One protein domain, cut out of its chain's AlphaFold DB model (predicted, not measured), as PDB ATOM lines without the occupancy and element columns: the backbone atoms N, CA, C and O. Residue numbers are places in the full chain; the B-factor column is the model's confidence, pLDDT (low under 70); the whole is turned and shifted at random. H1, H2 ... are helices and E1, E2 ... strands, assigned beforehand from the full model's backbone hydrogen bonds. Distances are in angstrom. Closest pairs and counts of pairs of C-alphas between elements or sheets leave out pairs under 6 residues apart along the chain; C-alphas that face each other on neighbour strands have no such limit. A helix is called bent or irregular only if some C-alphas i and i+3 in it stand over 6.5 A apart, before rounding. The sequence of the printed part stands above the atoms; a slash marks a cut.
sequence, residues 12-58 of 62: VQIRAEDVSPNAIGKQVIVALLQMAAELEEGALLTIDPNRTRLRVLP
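What this domain is: This is residues 12 to 58 of the 62 residues of an uncharacterized protein of Candidatus Accumulibacter aalborgensis (UniProt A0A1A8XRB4). A small ribbon of two parallel strands, E1 and E2, lies side by side with the longest helix, H1, running beneath it along the long axis, and short H2 turns the chain at one end. The last stretch folds back beside E2, where residues 56 to 57 pair with it. The printed part has 47 residues with two named helices and two named strands, in the order E1, H1, H2, E2; the sheet's order is E1, E2, parallel, and the class is mixed, helices and strands. The whole is compact, with a radius of gyration of the C-alphas of 10.5 A, yet elongated in outline, spanning 29 by 16 by 14 A.

Where its parts are: In the sheet, E1 is residues 12 to 14, 6.5 A from first to last C-alpha, and begins at C-alpha 12 at (38.928, 18.483, 29.499). E2 is residues 44 to 47, 10.1 A long, and ends at C-alpha 47 at (41.303, 20.605, 22.699). H1 is residues 21 to 34, 18.6 A long, and begins at C-alpha 21 at (28.779, 25.786, 21.036). It is irregular: C-alphas 23 and 26 are 7.8 A apart. H2 is residues 36 to 40, 6.2 A long.

How they stand to each other: E1 and E2 are parallel neighbours, with 24 degrees between their directions. The C-alphas of Gln 13 and Thr 46 face each other at 4.7 A. N 13 and O 45 are within hydrogen-bond range at 2.8 A, as are N 47 and O 13 at 2.8 A. Residues 44 to 45 of E2 pair with residues 56 to 57, antiparallel. E1, H1 H2 and E2 form a strand-helix-strand unit, two parallel neighbour strands with helices between them along the chain, and its crossover is left-handed. The closest C-alphas of H1 and E2 are those of Val 28 and Ile 47, 7.0 A apart. H1 and E1 are near each other, with 5 pairs of C-alphas within 10 A. The closest C-alphas of H2 and E2 are those of Leu 39 and Leu 45, 7.9 A apart. H1 and H2 meet only through their link, while E1 and H2 are apart. Every O i to N i+4 pair in H2 is within hydrogen-bond range; in H1, 8 of 10 are.

The domain as a whole: The two C-alphas farthest apart are those of Asn 22 and Pro 58, at 30.4 A. The printed part, residues 12 to 58 of a chain of 62, has no cut. The links from H1 to H2 and from H2 to E2 are tight, the link from E1 to H1 is short, and no link is long. The mean pLDDT of the printed part is 83.5, and residues 51 to 58 are under 70.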
ATOM      1  N   VAL A  12      38.867  18.042  30.894       89.62
ATOM      2  CA  VAL A  12      38.928  18.483  29.499       89.62
ATOM      3  C   VAL A  12      39.154  19.988  29.483       89.62
ATOM      4  O   VAL A  12      38.320  20.757  29.956       89.62
ATOM      5  N   GLN A  13      40.295  20.418  28.950       90.31
ATOM      6  CA  GLN A  13      40.626  21.823  28.754       90.31
ATOM      7  C   GLN A  13      40.380  22.213  27.295       90.31
ATOM      8  O   GLN A  13      41.005  21.672  26.388       90.31
ATOM      9  N   ILE A  14      39.526  23.206  27.064       90.00
ATOM     10  CA  ILE A  14      39.282  23.762  25.728       90.00
ATOM     11  C   ILE A  14      39.998  25.107  25.627       90.00
ATOM     12  O   ILE A  14      39.860  25.959  26.505       90.00
ATOM     13  N   ARG A  15      40.784  25.291  24.567       88.19
ATOM     14  CA  ARG A  15      41.503  26.533  24.268       88.19
ATOM     15  C   ARG A  15      41.006  27.068  22.937       88.19
ATOM     16  O   ARG A  15      41.432  26.597  21.893       88.19
ATOM     17  N   ALA A  16      40.093  28.025  22.990       87.50
ATOM     18  CA  ALA A  16      39.505  28.641  21.811       87.50
ATOM     19  C   ALA A  16      39.311  30.141  22.048       87.50
ATOM     20  O   ALA A  16      39.119  30.568  23.186       87.50
ATOM     21  N   GLU A  17      39.366  30.924  20.973       89.62
ATOM     22  CA  GLU A  17      39.037  32.354  21.013       89.62
ATOM     23  C   GLU A  17      37.524  32.568  21.157       89.62
ATOM     24  O   GLU A  17      37.088  33.396  21.952       89.62
ATOM     25  N   ASP A  18      36.730  31.768  20.439       90.75
ATOM     26  CA  ASP A  18      35.279  31.681  20.589       90.75
ATOM     27  C   ASP A  18      34.915  30.326  21.211       90.75
ATOM     28  O   ASP A  18      35.183  29.276  20.629       90.75
ATOM     29  N   VAL A  19      34.312  30.350  22.402       91.00
ATOM     30  CA  VAL A  19      33.866  29.155  23.141       91.00
ATOM     31  C   VAL A  19      32.381  28.844  22.931       91.00
ATOM     32  O   VAL A  19      31.822  27.985  23.617       91.00
ATOM     33  N   SER A  20      31.715  29.534  22.002       94.69
ATOM     34  CA  SER A  20      30.316  29.277  21.682       94.69
ATOM     35  C   SER A  20      30.126  27.845  21.154       94.69
ATOM     36  O   SER A  20      30.950  27.350  20.377       94.69
ATOM     37  N   PRO A  21      29.026  27.151  21.507       93.38
ATOM     38  CA  PRO A  21      28.779  25.786  21.036       93.38
ATOM     39  C   PRO A  21      28.781  25.649  19.508       93.38
ATOM     40  O   PRO A  21      29.179  24.608  18.988       93.38
ATOM     41  N   ASN A  22      28.388  26.703  18.789       95.12
ATOM     42  CA  ASN A  22      28.436  26.729  17.329       95.12
ATOM     43  C   ASN A  22      29.875  26.695  16.793       95.12
ATOM     44  O   ASN A  22      30.120  26.038  15.782       95.12
ATOM     45  N   ALA A  23      30.822  27.359  17.464       90.69
ATOM     46  CA  ALA A  23      32.223  27.395  17.053       90.69
ATOM     47  C   ALA A  23      32.979  26.104  17.409       90.69
ATOM     48  O   ALA A  23      33.716  25.572  16.577       90.69
ATOM     49  N   ILE A  24      32.784  25.565  18.619       92.00
ATOM     50  CA  ILE A  24      33.619  24.461  19.138       92.00
ATOM     51  C   ILE A  24      32.919  23.103  19.200       92.00
ATOM     52  O   ILE A  24      33.587  22.070  19.262       92.00
ATOM     53  N   GLY A  25      31.584  23.067  19.174       93.31
ATOM     54  CA  GLY A  25      30.805  21.894  19.578       93.31
ATOM     55  C   GLY A  25      31.129  20.639  18.776       93.31
ATOM     56  O   GLY A  25      31.392  19.588  19.355       93.31
ATOM     57  N   LYS A  26      31.197  20.748  17.443       93.62
ATOM     58  CA  LYS A  26      31.504  19.597  16.578       93.62
ATOM     59  C   LYS A  26      32.874  18.995  16.891       93.62
ATOM     60  O   LYS A  26      33.001  17.778  16.969       93.62
ATOM     61  N   GLN A  27      33.891  19.835  17.065       88.50
ATOM     62  CA  GLN A  27      35.253  19.370  17.327       88.50
ATOM     63  C   GLN A  27      35.379  18.774  18.729       88.50
ATOM     64  O   GLN A  27      36.012  17.735  18.894       88.50
ATOM     65  N   VAL A  28      34.717  19.386  19.715       91.81
ATOM     66  CA  VAL A  28      34.673  18.877  21.089       91.81
ATOM     67  C   VAL A  28      34.026  17.498  21.138       91.81
ATOM     68  O   VAL A  28      34.617  16.580  21.692       91.81
ATOM     69  N   ILE A  29      32.865  17.316  20.503       95.31
ATOM     70  CA  ILE A  29      32.180  16.014  20.457       95.31
ATOM     71  C   ILE A  29      33.084  14.947  19.832       95.31
ATOM     72  O   ILE A  29      33.227  13.862  20.388       95.31
ATOM     73  N   VAL A  30      33.724  15.257  18.700       93.94
ATOM     74  CA  VAL A  30      34.627  14.314  18.026       93.94
ATOM     75  C   VAL A  30      35.808  13.939  18.921       93.94
ATOM     76  O   VAL A  30      36.103  12.755  19.051       93.94
ATOM     77  N   ALA A  31      36.453  14.911  19.567       90.38
ATOM     78  CA  ALA A  31      37.596  14.650  20.439       90.38
ATOM     79  C   ALA A  31      37.213  13.812  21.669       90.38
ATOM     80  O   ALA A  31      37.946  12.899  22.031       90.38
ATOM     81  N   LEU A  32      36.056  14.080  22.283       92.94
ATOM     82  CA  LEU A  32      35.560  13.299  23.419       92.94
ATOM     83  C   LEU A  32      35.276  11.847  23.029       92.94
ATOM     84  O   LEU A  32      35.685  10.937  23.738       92.94
ATOM     85  N   LEU A  33      34.620  11.628  21.885       95.56
ATOM     86  CA  LEU A  33      34.337  10.279  21.388       95.56
ATOM     87  C   LEU A  33      35.617   9.514  21.038       95.56
ATOM     88  O   LEU A  33      35.697   8.315  21.278       95.56
ATOM     89  N   GLN A  34      36.616  10.196  20.476       92.69
ATOM     90  CA  GLN A  34      37.895   9.582  20.113       92.69
ATOM     91  C   GLN A  34      38.756   9.206  21.323       92.69
ATOM     92  O   GLN A  34      39.566   8.298  21.195       92.69
ATOM     93  N   MET A  35      38.599   9.901  22.453       91.00
ATOM     94  CA  MET A  35      39.433   9.752  23.655       91.00
ATOM     95  C   MET A  35      38.658   9.132  24.830       91.00
ATOM     96  O   MET A  35      39.028   9.312  25.990       91.00
ATOM     97  N   ALA A  36      37.520   8.487  24.554       91.50
ATOM     98  CA  ALA A  36      36.599   8.018  25.586       91.50
ATOM     99  C   ALA A  36      37.256   7.000  26.531       91.50
ATOM    100  O   ALA A  36      37.121   7.134  27.743       91.50
ATOM    101  N   ALA A  37      38.021   6.047  25.991       88.62
ATOM    102  CA  ALA A  37      38.691   5.018  26.787       88.62
ATOM    103  C   ALA A  37      39.730   5.626  27.747       88.62
ATOM    104  O   ALA A  37      39.777   5.291  28.926       88.62
ATOM    105  N   GLU A  38      40.520   6.586  27.273       86.50
ATOM    106  CA  GLU A  38      41.517   7.284  28.080       86.50
ATOM    107  C   GLU A  38      40.867   8.162  29.158       86.50
ATOM    108  O   GLU A  38      41.379   8.268  30.270       86.50
ATOM    109  N   LEU A  39      39.729   8.792  28.847       86.81
ATOM    110  CA  LEU A  39      38.958   9.576  29.813       86.81
ATOM    111  C   LEU A  39      38.284   8.688  30.874       86.81
ATOM    112  O   LEU A  39      38.148   9.122  32.017       86.81
ATOM    113  N   GLU A  40      37.884   7.461  30.538       87.12
ATOM    114  CA  GLU A  40      37.379   6.478  31.510       87.12
ATOM    115  C   GLU A  40      38.484   5.999  32.469       87.12
ATOM    116  O   GLU A  40      38.215   5.729  33.639       87.12
ATOM    117  N   GLU A  41      39.737   5.957  32.008       84.50
ATOM    118  CA  GLU A  41      40.907   5.616  32.830       84.50
ATOM    119  C   GLU A  41      41.506   6.809  33.597       84.50
ATOM    120  O   GLU A  41      42.457   6.627  34.365       84.50
ATOM    121  N   GLY A  42      40.951   8.012  33.423       82.44
ATOM    122  CA  GLY A  42      41.436   9.252  34.022       82.44
ATOM    123  C   GLY A  42      42.519   9.933  33.191       82.44
ATOM    124  O   GLY A  42      43.689   9.545  33.212       82.44
ATOM    125  N   ALA A  43      42.153  11.019  32.510       84.00
ATOM    126  CA  ALA A  43      43.055  11.767  31.646       84.00
ATOM    127  C   ALA A  43      42.803  13.275  31.685       84.00
ATOM    128  O   ALA A  43      41.704  13.760  31.943       84.00
ATOM    129  N   LEU A  44      43.841  14.037  31.339       86.12
ATOM    130  CA  LEU A  44      43.698  15.445  30.990       86.12
ATOM    131  C   LEU A  44      43.821  15.602  29.471       86.12
ATOM    132  O   LEU A  44      44.902  15.435  28.900       86.12
ATOM    133  N   LEU A  45      42.697  15.936  28.838       86.81
ATOM    134  CA  LEU A  45      42.563  16.175  27.404       86.81
ATOM    135  C   LEU A  45      42.578  17.681  27.133       86.81
ATOM    136  O   LEU A  45      41.779  18.420  27.700       86.81
ATOM    137  N   THR A  46      43.454  18.155  26.245       88.69
ATOM    138  CA  THR A  46      43.405  19.542  25.744       88.69
ATOM    139  C   THR A  46      42.917  19.575  24.298       88.69
ATOM    140  O   THR A  46      43.495  18.903  23.445       88.69
ATOM    141  N   ILE A  47      41.892  20.385  24.025       87.06
ATOM    142  CA  ILE A  47      41.303  20.605  22.699       87.06
ATOM    143  C   ILE A  47      41.592  22.048  22.280       87.06
ATOM    144  O   ILE A  47      41.171  22.989  22.953       87.06
ATOM    145  N   ASP A  48      42.301  22.220  21.168       86.44
ATOM    146  CA  ASP A  48      42.574  23.514  20.536       86.44
ATOM    147  C   ASP A  48      41.997  23.487  19.107       86.44
ATOM    148  O   ASP A  48      42.532  22.771  18.257       86.44
ATOM    149  N   PRO A  49      40.899  24.215  18.828       74.00
ATOM    150  CA  PRO A  49      40.279  24.234  17.503       74.00
ATOM    151  C   PRO A  49      41.101  24.952  16.428       74.00
ATOM    152  O   PRO A  49      40.861  24.753  15.237       74.00
ATOM    153  N   ASN A  50      42.054  25.796  16.838       74.25
ATOM    154  CA  ASN A  50      42.816  26.691  15.966       74.25
ATOM    155  C   ASN A  50      44.230  26.160  15.666       74.25
ATOM    156  O   ASN A  50      44.910  26.678  14.777       74.25
ATOM    157  N   ARG A  51      44.700  25.125  16.379       64.12
ATOM    158  CA  ARG A  51      45.985  24.451  16.130       64.12
ATOM    159  C   ARG A  51      45.867  22.937  16.285       64.12
ATOM    160  O   ARG A  51      45.411  22.433  17.300       64.12
ATOM    161  N   THR A  52      46.411  22.183  15.331       46.97
ATOM    162  CA  THR A  52      46.491  20.714  15.404       46.97
ATOM    163  C   THR A  52      47.497  20.262  16.476       46.97
ATOM    164  O   THR A  52      48.654  19.976  16.168       46.97
ATOM    165  N   ARG A  53      47.106  20.210  17.755       54.66
ATOM    166  CA  ARG A  53      47.902  19.571  18.821       54.66
ATOM    167  C   ARG A  53      47.019  18.879  19.854       54.66
ATOM    168  O   ARG A  53      46.476  19.520  20.743       54.66
ATOM    169  N   LEU A  54      46.989  17.552  19.779       53.53
ATOM    170  CA  LEU A  54      46.486  16.676  20.830       53.53
ATOM    171  C   LEU A  54      47.634  16.353  21.802       53.53
ATOM    172  O   LEU A  54      48.735  16.007  21.369       53.53
ATOM    173  N   ARG A  55      47.406  16.482  23.112       58.72
ATOM    174  CA  ARG A  55      48.336  16.010  24.150       58.72
ATOM    175  C   ARG A  55      47.547  15.323  25.256       58.72
ATOM    176  O   ARG A  55      46.669  15.946  25.842       58.72
ATOM    177  N   VAL A  56      47.913  14.077  25.541       59.38
ATOM    178  CA  VAL A  56      47.512  13.348  26.747       59.38
ATOM    179  C   VAL A  56      48.523  13.697  27.837       59.38
ATOM    180  O   VAL A  56      49.732  13.594  27.610       59.38
ATOM    181  N   LEU A  57      48.056  14.175  28.989       54.53
ATOM    182  CA  LEU A  57      48.913  14.421  30.153       54.53
ATOM    183  C   LEU A  57      48.865  13.216  31.107       54.53
ATOM    184  O   LEU A  57      47.775  12.712  31.372       54.53
ATOM    185  N   PRO A  58      50.010  12.760  31.647       54.22
ATOM    186  CA  PRO A  58      50.032  11.664  32.603       54.22
ATOM    187  C   PRO A  58      49.539  12.178  33.962       54.22
ATOM    188  O   PRO A  58      50.278  12.849  34.686       54.22
TER     189      PRO A  58